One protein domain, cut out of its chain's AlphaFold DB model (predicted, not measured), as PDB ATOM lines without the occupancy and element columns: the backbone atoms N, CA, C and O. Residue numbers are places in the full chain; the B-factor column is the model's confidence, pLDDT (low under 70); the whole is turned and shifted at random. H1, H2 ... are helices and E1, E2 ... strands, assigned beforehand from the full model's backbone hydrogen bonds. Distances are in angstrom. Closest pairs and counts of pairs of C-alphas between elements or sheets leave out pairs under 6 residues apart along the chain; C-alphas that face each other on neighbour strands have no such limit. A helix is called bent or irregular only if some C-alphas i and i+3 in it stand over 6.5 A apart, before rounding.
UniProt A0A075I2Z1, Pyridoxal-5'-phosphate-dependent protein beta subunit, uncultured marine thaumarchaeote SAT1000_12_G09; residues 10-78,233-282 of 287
ATOM      1  N   ALA A  10     146.552 199.997 138.817       97.19
ATOM      2  CA  ALA A  10     146.004 200.018 137.462       97.19
ATOM      3  C   ALA A  10     146.643 198.938 136.573       97.19
ATOM      4  O   ALA A  10     145.958 198.307 135.763       97.19
ATOM      5  N   LEU A  11     147.951 198.699 136.730       97.75
ATOM      6  CA  LEU A  11     148.628 197.596 136.052       97.75
ATOM      7  C   LEU A  11     148.141 196.234 136.557       97.75
ATOM      8  O   LEU A  11     147.920 195.342 135.737       97.75
ATOM      9  N   LEU A  12     147.965 196.082 137.874       97.88
ATOM     10  CA  LEU A  12     147.479 194.846 138.486       97.88
ATOM     11  C   LEU A  12     146.078 194.482 137.981       97.88
ATOM     12  O   LEU A  12     145.907 193.395 137.438       97.88
ATOM     13  N   GLU A  13     145.120 195.410 138.036       97.56
ATOM     14  CA  GLU A  13     143.756 195.195 137.529       97.56
ATOM     15  C   GLU A  13     143.760 194.792 136.045       97.56
ATOM     16  O   GLU A  13     143.017 193.909 135.605       97.56
ATOM     17  N   LYS A  14     144.635 195.415 135.246       97.75
ATOM     18  CA  LYS A  14     144.784 195.083 133.826       97.75
ATOM     19  C   LYS A  14     145.401 193.696 133.624       97.75
ATOM     20  O   LYS A  14     144.965 192.972 132.733       97.75
ATOM     21  N   PHE A  15     146.395 193.316 134.427       97.94
ATOM     22  CA  PHE A  15     146.993 191.978 134.413       97.94
ATOM     23  C   PHE A  15     145.980 190.902 134.790       97.94
ATOM     24  O   PHE A  15     145.851 189.909 134.071       97.94
ATOM     25  N   GLU A  16     145.223 191.123 135.861       96.69
ATOM     26  CA  GLU A  16     144.191 190.199 136.316       96.69
ATOM     27  C   GLU A  16     143.143 189.979 135.224       96.69
ATOM     28  O   GLU A  16     142.842 188.845 134.847       96.69
ATOM     29  N   LYS A  17     142.658 191.073 134.631       96.81
ATOM     30  CA  LYS A  17     141.637 191.034 133.586       96.81
ATOM     31  C   LYS A  17     142.123 190.419 132.270       96.81
ATOM     32  O   LYS A  17     141.400 189.615 131.689       96.81
ATOM     33  N   GLU A  18     143.290 190.813 131.762       96.06
ATOM     34  CA  GLU A  18     143.727 190.477 130.393       96.06
ATOM     35  C   GLU A  18     144.579 189.197 130.308       96.06
ATOM     36  O   GLU A  18     144.750 188.639 129.215       96.06
ATOM     37  N   ILE A  19     145.151 188.753 131.434       96.12
ATOM     38  CA  ILE A  19     146.098 187.631 131.493       96.12
ATOM     39  C   ILE A  19     145.667 186.584 132.528       96.12
ATOM     40  O   ILE A  19     145.425 185.442 132.137       96.12
ATOM     41  N   LEU A  20     145.560 186.937 133.817       96.25
ATOM     42  CA  LEU A  20     145.301 185.957 134.887       96.25
ATOM     43  C   LEU A  20     143.952 185.247 134.703       96.25
ATOM     44  O   LEU A  20     143.878 184.024 134.790       96.25
ATOM     45  N   SER A  21     142.909 186.002 134.346       94.75
ATOM     46  CA  SER A  21     141.545 185.502 134.117       94.75
ATOM     47  C   SER A  21     141.422 184.459 132.997       94.75
ATOM     48  O   SER A  21     140.364 183.856 132.846       94.75
ATOM     49  N   GLN A  22     142.474 184.255 132.199       93.81
ATOM     50  CA  GLN A  22     142.497 183.347 131.050       93.81
ATOM     51  C   GLN A  22     143.367 182.107 131.286       93.81
ATOM     52  O   GLN A  22     143.573 181.314 130.366       93.81
ATOM     53  N   VAL A  23     143.917 181.944 132.489       95.00
ATOM     54  CA  VAL A  23     144.807 180.830 132.828       95.00
ATOM     55  C   VAL A  23     144.413 180.198 134.157       95.00
ATOM     56  O   VAL A  23     143.720 180.847 134.945       95.00
ATOM     57  N   PRO A  24     144.864 178.964 134.438       95.88
ATOM     58  CA  PRO A  24     144.656 178.354 135.735       95.88
ATOM     59  C   PRO A  24     145.232 179.201 136.866       95.88
ATOM     60  O   PRO A  24     146.424 179.522 136.861       95.88
ATOM     61  N   HIS A  25     144.394 179.542 137.836       94.75
ATOM     62  CA  HIS A  25     144.785 180.248 139.052       94.75
ATOM     63  C   HIS A  25     143.838 179.885 140.196       94.75
ATOM     64  O   HIS A  25     142.770 179.312 139.976       94.75
ATOM     65  N   ARG A  26     144.264 180.194 141.421       92.44
ATOM     66  CA  ARG A  26     143.442 180.029 142.618       92.44
ATOM     67  C   ARG A  26     142.447 181.173 142.723       92.44
ATOM     68  O   ARG A  26     142.842 182.332 142.611       92.44
ATOM     69  N   GLU A  27     141.197 180.839 142.996       90.19
ATOM     70  CA  GLU A  27     140.153 181.793 143.356       90.19
ATOM     71  C   GLU A  27     139.443 181.290 144.622       90.19
ATOM     72  O   GLU A  27     139.189 180.092 144.764       90.19
ATOM     73  N   GLU A  28     139.148 182.190 145.561       86.50
ATOM     74  CA  GLU A  28     138.345 181.854 146.738       86.50
ATOM     75  C   GLU A  28     136.857 181.967 146.386       86.50
ATOM     76  O   GLU A  28     136.369 183.042 146.030       86.50
ATOM     77  N   ARG A  29     136.123 180.856 146.494       80.69
ATOM     78  CA  ARG A  29     134.672 180.790 146.291       80.69
ATOM     79  C   ARG A  29     134.027 180.099 147.482       80.69
ATOM     80  O   ARG A  29     134.434 179.014 147.880       80.69
ATOM     81  N   ASP A  30     133.045 180.762 148.091       81.06
ATOM     82  CA  ASP A  30     132.313 180.261 149.263       81.06
ATOM     83  C   ASP A  30     133.219 179.792 150.427       81.06
ATOM     84  O   ASP A  30     132.911 178.832 151.137       81.06
ATOM     85  N   GLY A  31     134.354 180.475 150.632       81.50
ATOM     86  CA  GLY A  31     135.332 180.149 151.677       81.50
ATOM     87  C   GLY A  31     136.199 178.919 151.382       81.50
ATOM     88  O   GLY A  31     136.819 178.377 152.300       81.50
ATOM     89  N   LYS A  32     136.226 178.447 150.128       81.19
ATOM     90  CA  LYS A  32     137.119 177.391 149.637       81.19
ATOM     91  C   LYS A  32     137.996 177.921 148.507       81.19
ATOM     92  O   LYS A  32     137.520 178.635 147.631       81.19
ATOM     93  N   GLU A  33     139.273 177.547 148.514       83.94
ATOM     94  CA  GLU A  33     140.157 177.780 147.370       83.94
ATOM     95  C   GLU A  33     139.900 176.723 146.288       83.94
ATOM     96  O   GLU A  33     140.050 175.522 146.530       83.94
ATOM     97  N   GLU A  34     139.558 177.171 145.082       90.25
ATOM     98  CA  GLU A  34     139.365 176.323 143.904       90.25
ATOM     99  C   GLU A  34     140.290 176.771 142.766       90.25
ATOM    100  O   GLU A  34     140.671 177.943 142.683       90.25
ATOM    101  N   ILE A  35     140.673 175.841 141.884       94.19
ATOM    102  CA  ILE A  35     141.355 176.208 140.640       94.19
ATOM    103  C   ILE A  35     140.308 176.510 139.575       94.19
ATOM    104  O   ILE A  35     139.528 175.646 139.180       94.19
ATOM    105  N   VAL A  36     140.331 177.735 139.062       92.62
ATOM    106  CA  VAL A  36     139.481 178.156 137.943       92.62
ATOM    107  C   VAL A  36     140.267 178.142 136.637       92.62
ATOM    108  O   VAL A  36     141.493 178.173 136.651       92.62
ATOM    109  N   ASN A  37     139.570 178.078 135.496       93.69
ATOM    110  CA  ASN A  37     140.173 177.968 134.157       93.69
ATOM    111  C   ASN A  37     141.134 176.779 133.997       93.69
ATOM    112  O   ASN A  37     142.145 176.882 133.298       93.69
ATOM    113  N   ALA A  38     140.827 175.658 134.653       94.81
ATOM    114  CA  ALA A  38     141.635 174.453 134.595       94.81
ATOM    115  C   ALA A  38     141.846 173.963 133.151       94.81
ATOM    116  O   ALA A  38     140.955 174.004 132.300       94.81
ATOM    117  N   THR A  39     143.040 173.447 132.890       96.81
ATOM    118  CA  THR A  39     143.362 172.722 131.657       96.81
ATOM    119  C   THR A  39     142.814 171.291 131.709       96.81
ATOM    120  O   THR A  39     142.653 170.736 132.804       96.81
ATOM    121  N   PRO A  40     142.544 170.644 130.563       96.50
ATOM    122  CA  PRO A  40     141.953 169.308 130.552       96.50
ATOM    123  C   PRO A  40     142.851 168.245 131.197       96.50
ATOM    124  O   PRO A  40     144.054 168.188 130.926       96.50
ATOM    125  N   LEU A  41     142.242 167.377 132.007       97.19
ATOM    126  CA  LEU A  41     142.781 166.077 132.399       97.19
ATOM    127  C   LEU A  41     141.934 165.009 131.703       97.19
ATOM    128  O   LEU A  41     140.735 164.906 131.953       97.19
ATOM    129  N   THR A  42     142.527 164.264 130.777       96.44
ATOM    130  CA  THR A  42     141.793 163.324 129.915       96.44
ATOM    131  C   THR A  42     142.253 161.905 130.181       96.44
ATOM    132  O   THR A  42     143.453 161.661 130.257       96.44
ATOM    133  N   ASP A  43     141.310 160.973 130.300       97.06
ATOM    134  CA  ASP A  43     141.611 159.543 130.350       97.06
ATOM    135  C   ASP A  43     142.124 159.080 128.977       97.06
ATOM    136  O   ASP A  43     141.402 159.143 127.982       97.06
ATOM    137  N   LEU A  44     143.382 158.643 128.932       97.50
ATOM    138  CA  LEU A  44     144.073 158.159 127.732       97.50
ATOM    139  C   LEU A  44     144.285 156.637 127.770       97.50
ATOM    140  O   LEU A  44     145.096 156.098 127.017       97.50
ATOM    141  N   THR A  45     143.597 155.919 128.659       97.06
ATOM    142  CA  THR A  45     143.830 154.485 128.907       97.06
ATOM    143  C   THR A  45     143.620 153.638 127.667       97.06
ATOM    144  O   THR A  45     144.450 152.782 127.353       97.06
ATOM    145  N   ASN A  46     142.537 153.888 126.933       97.00
ATOM    146  CA  ASN A  46     142.255 153.142 125.710       97.00
ATOM    147  C   ASN A  46     143.238 153.507 124.592       97.00
ATOM    148  O   ASN A  46     143.767 152.601 123.950       97.00
ATOM    149  N   ASP A  47     143.559 154.794 124.439       97.19
ATOM    150  CA  ASP A  47     144.520 155.271 123.441       97.19
ATOM    151  C   ASP A  47     145.917 154.673 123.675       97.19
ATOM    152  O   ASP A  47     146.576 154.221 122.735       97.19
ATOM    153  N   LEU A  48     146.369 154.598 124.935       96.75
ATOM    154  CA  LEU A  48     147.649 153.975 125.276       96.75
ATOM    155  C   LEU A  48     147.639 152.476 124.963       96.75
ATOM    156  O   LEU A  48     148.599 151.972 124.380       96.75
ATOM    157  N   LYS A  49     146.574 151.754 125.338       97.50
ATOM    158  CA  LYS A  49     146.442 150.314 125.056       97.50
ATOM    159  C   LYS A  49     146.446 150.036 123.552       97.50
ATOM    160  O   LYS A  49     147.100 149.092 123.107       97.50
ATOM    161  N   GLU A  50     145.755 150.862 122.771       97.25
ATOM    162  CA  GLU A  50     145.744 150.769 121.313       97.25
ATOM    163  C   GLU A  50     147.125 151.061 120.719       97.25
ATOM    164  O   GLU A  50     147.620 150.275 119.910       97.25
ATOM    165  N   CYS A  51     147.784 152.134 121.156       97.12
ATOM    166  CA  CYS A  51     149.122 152.510 120.701       97.12
ATOM    167  C   CYS A  51     150.162 151.426 121.021       97.12
ATOM    168  O   CYS A  51     150.918 151.010 120.143       97.12
ATOM    169  N   ALA A  52     150.161 150.898 122.249       97.38
ATOM    170  CA  ALA A  52     151.058 149.822 122.668       97.38
ATOM    171  C   ALA A  52     150.935 148.594 121.758       97.38
ATOM    172  O   ALA A  52     151.944 148.050 121.310       97.38
ATOM    173  N   LYS A  53     149.702 148.208 121.414       97.06
ATOM    174  CA  LYS A  53     149.441 147.069 120.535       97.06
ATOM    175  C   LYS A  53     149.803 147.348 119.075       97.06
ATOM    176  O   LYS A  53     150.424 146.512 118.435       97.06
ATOM    177  N   THR A  54     149.381 148.486 118.532       97.75
ATOM    178  CA  THR A  54     149.455 148.761 117.085       97.75
ATOM    179  C   THR A  54     150.809 149.301 116.635       97.75
ATOM    180  O   THR A  54     151.245 148.990 115.530       97.75
ATOM    181  N   VAL A  55     151.476 150.093 117.477       97.69
ATOM    182  CA  VAL A  55     152.749 150.754 117.152       97.69
ATOM    183  C   VAL A  55     153.939 149.961 117.680       97.69
ATOM    184  O   VAL A  55     154.969 149.894 117.013       97.69
ATOM    185  N   TYR A  56     153.802 149.354 118.862       97.38
ATOM    186  CA  TYR A  56     154.917 148.714 119.568       97.38
ATOM    187  C   TYR A  56     154.803 147.186 119.688       97.38
ATOM    188  O   TYR A  56     155.729 146.572 120.212       97.38
ATOM    189  N   ASP A  57     153.714 146.575 119.206       97.00
ATOM    190  CA  ASP A  57     153.440 145.130 119.314       97.00
ATOM    191  C   ASP A  57     153.491 144.599 120.765       97.00
ATOM    192  O   ASP A  57     153.929 143.484 121.049       97.00
ATOM    193  N   VAL A  58     153.047 145.423 121.722       97.75
ATOM    194  CA  VAL A  58     152.971 145.079 123.147       97.75
ATOM    195  C   VAL A  58     151.508 144.928 123.565       97.75
ATOM    196  O   VAL A  58     150.756 145.903 123.606       97.75
ATOM    197  N   ASP A  59     151.093 143.710 123.933       95.62
ATOM    198  CA  ASP A  59     149.731 143.460 124.425       95.62
ATOM    199  C   ASP A  59     149.598 143.730 125.932       95.62
ATOM    200  O   ASP A  59     149.981 142.926 126.787       95.62
ATOM    201  N   ILE A  60     149.006 144.880 126.249       96.31
ATOM    202  CA  ILE A  60     148.635 145.302 127.607       96.31
ATOM    203  C   ILE A  60     147.115 145.440 127.786       96.31
ATOM    204  O   ILE A  60     146.657 146.059 128.747       96.31
ATOM    205  N   SER A  61     146.313 144.867 126.883       93.38
ATOM    206  CA  SER A  61     144.849 145.019 126.886       93.38
ATOM    207  C   SER A  61     144.200 144.552 128.197       93.38
ATOM    208  O   SER A  61     143.353 145.253 128.756       93.38
ATOM    209  N   ASN A  62     144.682 143.426 128.733       94.81
ATOM    210  CA  ASN A  62     144.205 142.795 129.969       94.81
ATOM    211  C   ASN A  62     144.777 143.414 131.259       94.81
ATOM    212  O   ASN A  62     144.508 142.904 132.346       94.81
ATOM    213  N   LYS A  63     145.617 144.453 131.170       95.94
ATOM    214  CA  LYS A  63     146.162 145.128 132.354       95.94
ATOM    215  C   LYS A  63     145.136 146.110 132.920       95.94
ATOM    216  O   LYS A  63     144.488 146.839 132.165       95.94
ATOM    217  N   ASP A  64     145.027 146.120 134.242       94.44
ATOM    218  CA  ASP A  64     144.158 147.018 134.999       94.44
ATOM    219  C   ASP A  64     144.979 148.210 135.501       94.44
ATOM    220  O   ASP A  64     145.778 148.084 136.428       94.44
ATOM    221  N   PHE A  65     144.877 149.329 134.788       94.00
ATOM    222  CA  PHE A  65     145.513 150.599 135.121       94.00
ATOM    223  C   PHE A  65     144.734 151.734 134.457       94.00
ATOM    224  O   PHE A  65     144.027 151.512 133.470       94.00
ATOM    225  N   LYS A  66     144.933 152.951 134.962       95.56
ATOM    226  CA  LYS A  66     144.479 154.189 134.334       95.56
ATOM    227  C   LYS A  66     145.662 155.085 134.018       95.56
ATOM    228  O   LYS A  66     146.646 155.107 134.755       95.56
ATOM    229  N   ILE A  67     145.569 155.811 132.914       96.25
ATOM    230  CA  ILE A  67     146.536 156.844 132.547       96.25
ATOM    231  C   ILE A  67     145.786 158.100 132.131       96.25
ATOM    232  O   ILE A  67     144.899 158.060 131.279       96.25
ATOM    233  N   TYR A  68     146.177 159.220 132.724       97.25
ATOM    234  CA  TYR A  68     145.613 160.519 132.411       97.25
ATOM    235  C   TYR A  68     146.647 161.407 131.725       97.25
ATOM    236  O   TYR A  68     147.818 161.438 132.104       97.25
ATOM    237  N   GLY A  69     146.203 162.152 130.717       96.88
ATOM    238  CA  GLY A  69     146.971 163.213 130.076       96.88
ATOM    239  C   GLY A  69     146.547 164.582 130.592       96.88
ATOM    240  O   GLY A  69     145.373 164.937 130.493       96.88
ATOM    241  N   LYS A  70     147.503 165.365 131.105       96.62
ATOM    242  CA  LYS A  70     147.297 166.768 131.489       96.62
ATOM    243  C   LYS A  70     147.700 167.699 130.343       96.62
ATOM    244  O   LYS A  70     148.885 167.851 130.047       96.62
ATOM    245  N   PHE A  71     146.722 168.314 129.681       94.88
ATOM    246  CA  PHE A  71     146.933 169.011 128.407       94.88
ATOM    247  C   PHE A  71     147.156 170.521 128.558       94.88
ATOM    248  O   PHE A  71     146.330 171.334 128.157       94.88
ATOM    249  N   ASP A  72     148.340 170.916 129.034       94.75
ATOM    250  CA  ASP A  72     148.754 172.334 129.099       94.75
ATOM    251  C   ASP A  72     149.022 172.982 127.721       94.75
ATOM    252  O   ASP A  72     149.307 174.177 127.626       94.75
ATOM    253  N   GLY A  73     148.914 172.214 126.630       91.56
ATOM    254  CA  GLY A  73     148.980 172.732 125.260       91.56
ATOM    255  C   GLY A  73     147.805 173.645 124.886       91.56
ATOM    256  O   GLY A  73     147.890 174.366 123.897       91.56
ATOM    257  N   THR A  74     146.723 173.651 125.672       89.69
ATOM    258  CA  THR A  74     145.552 174.518 125.456       89.69
ATOM    259  C   THR A  74     145.697 175.907 126.084       89.69
ATOM    260  O   THR A  74     144.795 176.732 125.950       89.69
ATOM    261  N   LEU A  75     146.793 176.176 126.801       92.44
ATOM    262  CA  LEU A  75     147.061 177.487 127.400       92.44
ATOM    263  C   LEU A  75     147.311 178.553 126.321       92.44
ATOM    264  O   LEU A  75     147.676 178.234 125.193       92.44
ATOM    265  N   LEU A  76     147.173 179.835 126.681       85.25
ATOM    266  CA  LEU A  76     147.218 180.977 125.751       85.25
ATOM    267  C   LEU A  76     148.412 181.014 124.786       85.25
ATOM    268  O   LEU A  76     148.281 181.528 123.677       85.25
ATOM    269  N   THR A  77     149.573 180.508 125.203       89.94
ATOM    270  CA  THR A  77     150.782 180.430 124.363       89.94
ATOM    271  C   THR A  77     151.210 178.994 124.060       89.94
ATOM    272  O   THR A  77     152.360 178.738 123.711       89.94
ATOM    273  N   GLY A  78     150.285 178.043 124.203       91.44
ATOM    274  CA  GLY A  78     150.444 176.657 123.773       91.44
ATOM    275  C   GLY A  78     151.340 175.796 124.659       91.44
ATOM    276  O   GLY A  78     151.780 174.732 124.227       91.44
ATOM    277  N   VAL A 233     158.614 176.663 140.792       97.38
ATOM    278  CA  VAL A 233     158.195 175.460 141.530       97.38
ATOM    279  C   VAL A 233     156.825 175.688 142.162       97.38
ATOM    280  O   VAL A 233     155.932 174.844 142.065       97.38
ATOM    281  N   GLU A 234     156.636 176.859 142.764       97.88
ATOM    282  CA  GLU A 234     155.416 177.204 143.481       97.88
ATOM    283  C   GLU A 234     154.194 177.271 142.562       97.88
ATOM    284  O   GLU A 234     153.123 176.829 142.966       97.88
ATOM    285  N   ALA A 235     154.332 177.728 141.313       97.75
ATOM    286  CA  ALA A 235     153.234 177.717 140.342       97.75
ATOM    287  C   ALA A 235     152.689 176.297 140.119       97.75
ATOM    288  O   ALA A 235     151.483 176.080 140.002       97.75
ATOM    289  N   HIS A 236     153.576 175.305 140.094       97.81
ATOM    290  CA  HIS A 236     153.193 173.915 139.894       97.81
ATOM    291  C   HIS A 236     152.667 173.262 141.167       97.81
ATOM    292  O   HIS A 236     151.677 172.540 141.098       97.81
ATOM    293  N   ARG A 237     153.267 173.556 142.324       97.06
ATOM    294  CA  ARG A 237     152.771 173.075 143.620       97.06
ATOM    295  C   ARG A 237     151.374 173.618 143.918       97.06
ATOM    296  O   ARG A 237     150.482 172.875 144.311       97.06
ATOM    297  N   SER A 238     151.198 174.924 143.748       96.12
ATOM    298  CA  SER A 238     149.999 175.624 144.195       96.12
ATOM    299  C   SER A 238     148.852 175.563 143.193       96.12
ATOM    300  O   SER A 238     147.699 175.563 143.618       96.12
ATOM    301  N   VAL A 239     149.137 175.486 141.892       97.00
ATOM    302  CA  VAL A 239     148.105 175.457 140.849       97.00
ATOM    303  C   VAL A 239     148.065 174.095 140.174       97.00
ATOM    304  O   VAL A 239     147.076 173.392 140.318       97.00
ATOM    305  N   THR A 240     149.126 173.681 139.473       97.31
ATOM    306  CA  THR A 240     149.088 172.455 138.644       97.31
ATOM    307  C   THR A 240     148.739 171.200 139.443       97.31
ATOM    308  O   THR A 240     147.911 170.417 138.992       97.31
ATOM    309  N   ALA A 241     149.358 171.002 140.606       96.69
ATOM    310  CA  ALA A 241     149.141 169.819 141.432       96.69
ATOM    311  C   ALA A 241     147.714 169.777 141.992       96.69
ATOM    312  O   ALA A 241     147.021 168.777 141.838       96.69
ATOM    313  N   VAL A 242     147.268 170.903 142.560       95.75
ATOM    314  CA  VAL A 242     145.911 171.079 143.098       95.75
ATOM    315  C   VAL A 242     144.865 170.852 142.010       95.75
ATOM    316  O   VAL A 242     143.883 170.163 142.241       95.75
ATOM    317  N   GLU A 243     145.093 171.395 140.816       96.31
ATOM    318  CA  GLU A 243     144.199 171.258 139.667       96.31
ATOM    319  C   GLU A 243     144.032 169.796 139.242       96.31
ATOM    320  O   GLU A 243     142.916 169.356 138.987       96.31
ATOM    321  N   ILE A 244     145.133 169.038 139.170       96.88
ATOM    322  CA  ILE A 244     145.085 167.609 138.835       96.88
ATOM    323  C   ILE A 244     144.334 166.837 139.923       96.88
ATOM    324  O   ILE A 244     143.464 166.033 139.601       96.88
ATOM    325  N   ASP A 245     144.645 167.084 141.196       95.62
ATOM    326  CA  ASP A 245     144.020 166.357 142.302       95.62
ATOM    327  C   ASP A 245     142.521 166.665 142.432       95.62
ATOM    328  O   ASP A 245     141.714 165.761 142.627       95.62
ATOM    329  N   GLN A 246     142.111 167.921 142.229       94.56
ATOM    330  CA  GLN A 246     140.695 168.302 142.160       94.56
ATOM    331  C   GLN A 246     139.961 167.540 141.049       94.56
ATOM    332  O   GLN A 246     138.913 166.947 141.299       94.56
ATOM    333  N   GLN A 247     140.538 167.482 139.848       96.56
ATOM    334  CA  GLN A 247     139.942 166.778 138.707       96.56
ATOM    335  C   GLN A 247     139.885 165.254 138.891       96.56
ATOM    336  O   GLN A 247     138.969 164.601 138.389       96.56
ATOM    337  N   LEU A 248     140.843 164.660 139.604       96.44
ATOM    338  CA  LEU A 248     140.785 163.242 139.971       96.44
ATOM    339  C   LEU A 248     139.689 162.992 141.014       96.44
ATOM    340  O   LEU A 248     138.886 162.071 140.843       96.44
ATOM    341  N   HIS A 249     139.577 163.855 142.027       94.75
ATOM    342  CA  HIS A 249     138.542 163.742 143.058       94.75
ATOM    343  C   HIS A 249     137.121 163.876 142.498       94.75
ATOM    344  O   HIS A 249     136.222 163.174 142.964       94.75
ATOM    345  N   GLU A 250     136.908 164.689 141.459       93.12
ATOM    346  CA  GLU A 250     135.632 164.753 140.724       93.12
ATOM    347  C   GLU A 250     135.215 163.393 140.133       93.12
ATOM    348  O   GLU A 250     134.023 163.119 139.984       93.12
ATOM    349  N   ASN A 251     136.183 162.515 139.853       90.88
ATOM    350  CA  ASN A 251     135.971 161.157 139.351       90.88
ATOM    351  C   ASN A 251     136.031 160.081 140.453       90.88
ATOM    352  O   ASN A 251     136.000 158.887 140.149       90.88
ATOM    353  N   GLY A 252     136.091 160.483 141.728       94.31
ATOM    354  CA  GLY A 252     136.210 159.570 142.867       94.31
ATOM    355  C   GLY A 252     137.604 158.962 143.042       94.31
ATOM    356  O   GLY A 252     137.734 157.927 143.693       94.31
ATOM    357  N   GLU A 253     138.632 159.582 142.464       94.88
ATOM    358  CA  GLU A 253     140.029 159.143 142.523       94.88
ATOM    359  C   GLU A 253     140.894 160.172 143.247       94.88
ATOM    360  O   GLU A 253     140.463 161.298 143.447       94.88
ATOM    361  N   SER A 254     142.120 159.821 143.629       93.38
ATOM    362  CA  SER A 254     143.045 160.761 144.264       93.38
ATOM    363  C   SER A 254     144.409 160.704 143.599       93.38
ATOM    364  O   SER A 254     144.885 159.626 143.233       93.38
ATOM    365  N   LEU A 255     145.081 161.852 143.483       94.00
ATOM    366  CA  LEU A 255     146.426 161.919 142.913       94.00
ATOM    367  C   LEU A 255     147.430 161.039 143.679       94.00
ATOM    368  O   LEU A 255     148.389 160.555 143.084       94.00
ATOM    369  N   GLN A 256     147.186 160.755 144.964       92.88
ATOM    370  CA  GLN A 256     148.034 159.869 145.771       92.88
ATOM    371  C   GLN A 256     148.131 158.427 145.239       92.88
ATOM    372  O   GLN A 256     149.061 157.710 145.633       92.88
ATOM    373  N   ASP A 257     147.156 157.996 144.432       92.44
ATOM    374  CA  ASP A 257     147.041 156.639 143.883       92.44
ATOM    375  C   ASP A 257     147.726 156.509 142.512       92.44
ATOM    376  O   ASP A 257     147.793 155.417 141.945       92.44
ATOM    377  N   TYR A 258     148.272 157.613 141.993       92.94
ATOM    378  CA  TYR A 258     148.930 157.690 140.695       92.94
ATOM    379  C   TYR A 258     150.420 158.014 140.822       92.94
ATOM    380  O   TYR A 258     150.841 158.824 141.648       92.94
ATOM    381  N   SER A 259     151.217 157.434 139.923       91.31
ATOM    382  CA  SER A 259     152.554 157.943 139.605       91.31
ATOM    383  C   SER A 259     152.450 159.057 138.568       91.31
ATOM    384  O   SER A 259     151.635 158.997 137.644       91.31
ATOM    385  N   VAL A 260     153.320 160.059 138.679       92.06
ATOM    386  CA  VAL A 260     153.380 161.177 137.735       92.06
ATOM    387  C   VAL A 260     154.598 161.031 136.836       92.06
ATOM    388  O   VAL A 260     155.726 160.916 137.304       92.06
ATOM    389  N   VAL A 261     154.381 161.121 135.526       92.62
ATOM    390  CA  VAL A 261     155.462 161.164 134.536       92.62
ATOM    391  C   VAL A 261     155.466 162.534 133.871       92.62
ATOM    392  O   VAL A 261     154.483 162.938 133.253       92.62
ATOM    393  N   CYS A 262     156.576 163.262 133.980       90.88
ATOM    394  CA  CYS A 262     156.748 164.553 133.321       90.88
ATOM    395  C   CYS A 262     158.166 164.720 132.765       90.88
ATOM    396  O   CYS A 262     159.132 164.134 133.248       90.88
ATOM    397  N   THR A 263     158.295 165.528 131.715       85.62
ATOM    398  CA  THR A 263     159.599 165.859 131.133       85.62
ATOM    399  C   THR A 263     160.344 166.858 132.012       85.62
ATOM    400  O   THR A 263     159.750 167.824 132.496       85.62
ATOM    401  N   PHE A 264     161.656 166.685 132.146       82.31
ATOM    402  CA  PHE A 264     162.495 167.576 132.938       82.31
ATOM    403  C   PHE A 264     163.082 168.721 132.093       82.31
ATOM    404  O   PHE A 264     163.469 168.535 130.942       82.31
ATOM    405  N   GLY A 265     163.147 169.916 132.681       84.94
ATOM    406  CA  GLY A 265     163.699 171.125 132.060       84.94
ATOM    407  C   GLY A 265     164.313 172.030 133.122       84.94
ATOM    408  O   GLY A 265     165.399 171.754 133.606       84.94
ATOM    409  N   THR A 266     163.590 173.072 133.538       88.81
ATOM    410  CA  THR A 266     163.983 173.917 134.688       88.81
ATOM    411  C   THR A 266     163.797 173.216 136.040       88.81
ATOM    412  O   THR A 266     164.165 173.765 137.065       88.81
ATOM    413  N   GLY A 267     163.146 172.048 136.066       91.81
ATOM    414  CA  GLY A 267     162.779 171.333 137.292       91.81
ATOM    415  C   GLY A 267     161.528 171.857 138.006       91.81
ATOM    416  O   GLY A 267     161.059 171.205 138.932       91.81
ATOM    417  N   GLY A 268     160.932 172.967 137.547       95.31
ATOM    418  CA  GLY A 268     159.756 173.580 138.179       95.31
ATOM    419  C   GLY A 268     158.558 172.633 138.303       95.31
ATOM    420  O   GLY A 268     157.987 172.492 139.379       95.31
ATOM    421  N   THR A 269     158.193 171.941 137.218       95.94
ATOM    422  CA  THR A 269     157.022 171.046 137.194       95.94
ATOM    423  C   THR A 269     157.202 169.833 138.100       95.94
ATOM    424  O   THR A 269     156.359 169.583 138.956       95.94
ATOM    425  N   SER A 270     158.315 169.106 137.961       94.75
ATOM    426  CA  SER A 270     158.618 167.954 138.815       94.75
ATOM    427  C   SER A 270     158.784 168.357 140.281       94.75
ATOM    428  O   SER A 270     158.256 167.688 141.160       94.75
ATOM    429  N   GLY A 271     159.469 169.473 140.550       94.81
ATOM    430  CA  GLY A 271     159.674 169.974 141.908       94.81
ATOM    431  C   GLY A 271     158.368 170.399 142.575       94.81
ATOM    432  O   GLY A 271     158.133 170.061 143.731       94.81
ATOM    433  N   GLY A 272     157.491 171.096 141.848       96.25
ATOM    434  CA  GLY A 272     156.223 171.573 142.398       96.25
ATOM    435  C   GLY A 272     155.257 170.435 142.701       96.25
ATOM    436  O   GLY A 272     154.667 170.402 143.779       96.25
ATOM    437  N   LEU A 273     155.149 169.465 141.790       95.25
ATOM    438  CA  LEU A 273     154.339 168.269 142.013       95.25
ATOM    439  C   LEU A 273     154.911 167.422 143.164       95.25
ATOM    440  O   LEU A 273     154.161 167.034 144.053       95.25
ATOM    441  N   SER A 274     156.232 167.220 143.228       93.62
ATOM    442  CA  SER A 274     156.872 166.508 144.345       93.62
ATOM    443  C   SER A 274     156.613 167.177 145.697       93.62
ATOM    444  O   SER A 274     156.271 166.491 146.657       93.62
ATOM    445  N   LYS A 275     156.720 168.510 145.773       95.12
ATOM    446  CA  LYS A 275     156.436 169.271 146.998       95.12
ATOM    447  C   LYS A 275     154.971 169.140 147.420       95.12
ATOM    448  O   LYS A 275     154.694 168.988 148.602       95.12
ATOM    449  N   TYR A 276     154.040 169.141 146.465       95.19
ATOM    450  CA  TYR A 276     152.624 168.915 146.752       95.19
ATOM    451  C   TYR A 276     152.361 167.515 147.327       95.19
ATOM    452  O   TYR A 276     151.635 167.392 148.309       95.19
ATOM    453  N   PHE A 277     152.984 166.472 146.766       93.38
ATOM    454  CA  PHE A 277     152.868 165.100 147.279       93.38
ATOM    455  C   PHE A 277     153.376 164.962 148.722       93.38
ATOM    456  O   PHE A 277     152.736 164.294 149.538       93.38
ATOM    457  N   ASP A 278     154.501 165.603 149.045       91.44
ATOM    458  CA  ASP A 278     155.047 165.604 150.406       91.44
ATOM    459  C   ASP A 278     154.103 166.338 151.374       91.44
ATOM    460  O   ASP A 278     153.759 165.813 152.430       91.44
ATOM    461  N   GLU A 279     153.594 167.510 150.983       93.56
ATOM    462  CA  GLU A 279     152.709 168.325 151.825       93.56
ATOM    463  C   GLU A 279     151.323 167.704 152.053       93.56
ATOM    464  O   GLU A 279     150.808 167.772 153.169       93.56
ATOM    465  N   GLN A 280     150.700 167.128 151.019       92.56
ATOM    466  CA  GLN A 280     149.325 166.618 151.107       92.56
ATOM    467  C   GLN A 280     149.246 165.159 151.547       92.56
ATOM    468  O   GLN A 280     148.328 164.785 152.277       92.56
ATOM    469  N   TYR A 281     150.200 164.327 151.124       89.88
ATOM    470  CA  TYR A 281     150.143 162.879 151.343       89.88
ATOM    471  C   TYR A 281     151.286 162.346 152.205       89.88
ATOM    472  O   TYR A 281     151.310 161.148 152.494       89.88
ATOM    473  N   ASN A 282     152.232 163.198 152.624       84.12
ATOM    474  CA  ASN A 282     153.420 162.796 153.385       84.12
ATOM    475  C   ASN A 282     154.214 161.678 152.670       84.12
ATOM    476  O   ASN A 282     154.754 160.765 153.304       84.12
TER     477      ASN A 282
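What this domain is: This is residues 10 to 78 and 233 to 282 of the 287 residues of the protein "Pyridoxal-5'-phosphate-dependent protein beta subunit" of uncultured marine thaumarchaeote SAT1000_12_G09 (UniProt A0A075I2Z1). A small strand hairpin, E1 and E2, and a second short strand pair, E3 and E4, sit along helix H3 in the middle of a long, loose model, with H4 crossing H3 steeply. H1 and H2 lie at the two ends of the long axis, and residues 13 to 18 of H1 stick out free. The printed part has 119 residues, with four named helices and four named strands in the order H1, E1, E2, E3, H2, E4, H3, H4; both two-strand sheets are antiparallel and the class is mixed, helices and strands. The whole is loose, with a radius of gyration of the C-alphas of 16.8 A, and elongated, with spans of 58 by 33 by 29 A.

How they stand to each other: E1, residues 25 to 29, and E2, residues 32 to 36, form an antiparallel hairpin at 138 degrees; N 27 and O 34 are 3.0 A apart, and N 29 and O 32 2.9 A, both within hydrogen-bond range. The closest C-alphas of E2 and H3, residues 233 to 249, are those of Ile 35 and Glu 243, 5.8 A apart. E3, residues 41 to 43, and E4, residues 68 to 70, are antiparallel neighbours at 154 degrees, with N 69 and O 42 within hydrogen-bond range at 2.8 A. The closest C-alphas of E3 and H3 are those of Leu 41 and Gln 247, 7.0 A apart. H3 and H4, residues 268 to 281, touch, with the C-alphas of Arg 237 and Gly 272 closest at 4.0 A. They run the same way at a steep tilt of 57 degrees. H2, residues 45 to 56, is apart from H3, and H1, residues 10 to 18, is apart from H2 and H3. In H1, H2 and H4 every O i to N i+4 pair is within hydrogen-bond range; in H3 11 of 13 are.

Where its parts are: H1 begins at C-alpha 10, (146.004, 200.018, 137.462), and is 12.1 A long. E1 and E2 are 12.4 A and 12.0 A long, E3 and E4 6.9 A and 6.5 A. H2 is 15.6 A long. H3, 22.9 A, begins at C-alpha 233, (158.195, 175.460, 141.530); it is neither bent nor irregular, but only just: C-alphas 238 and 241 are 6.5 A apart. H4, 19.5 A, ends at C-alpha 281, (150.143, 162.879, 151.343).

The domain as a whole: The two C-alphas farthest apart are those of Ala 10 and Asp 57, at 58.3 A. Residues 79 to 232 are not printed, and C-alphas 78 and 233 are 19.4 A apart across the cut. The links H2 to E4 and H3 to H4 are long. The mean pLDDT of the printed part is 94.0, and no printed residue is under 70.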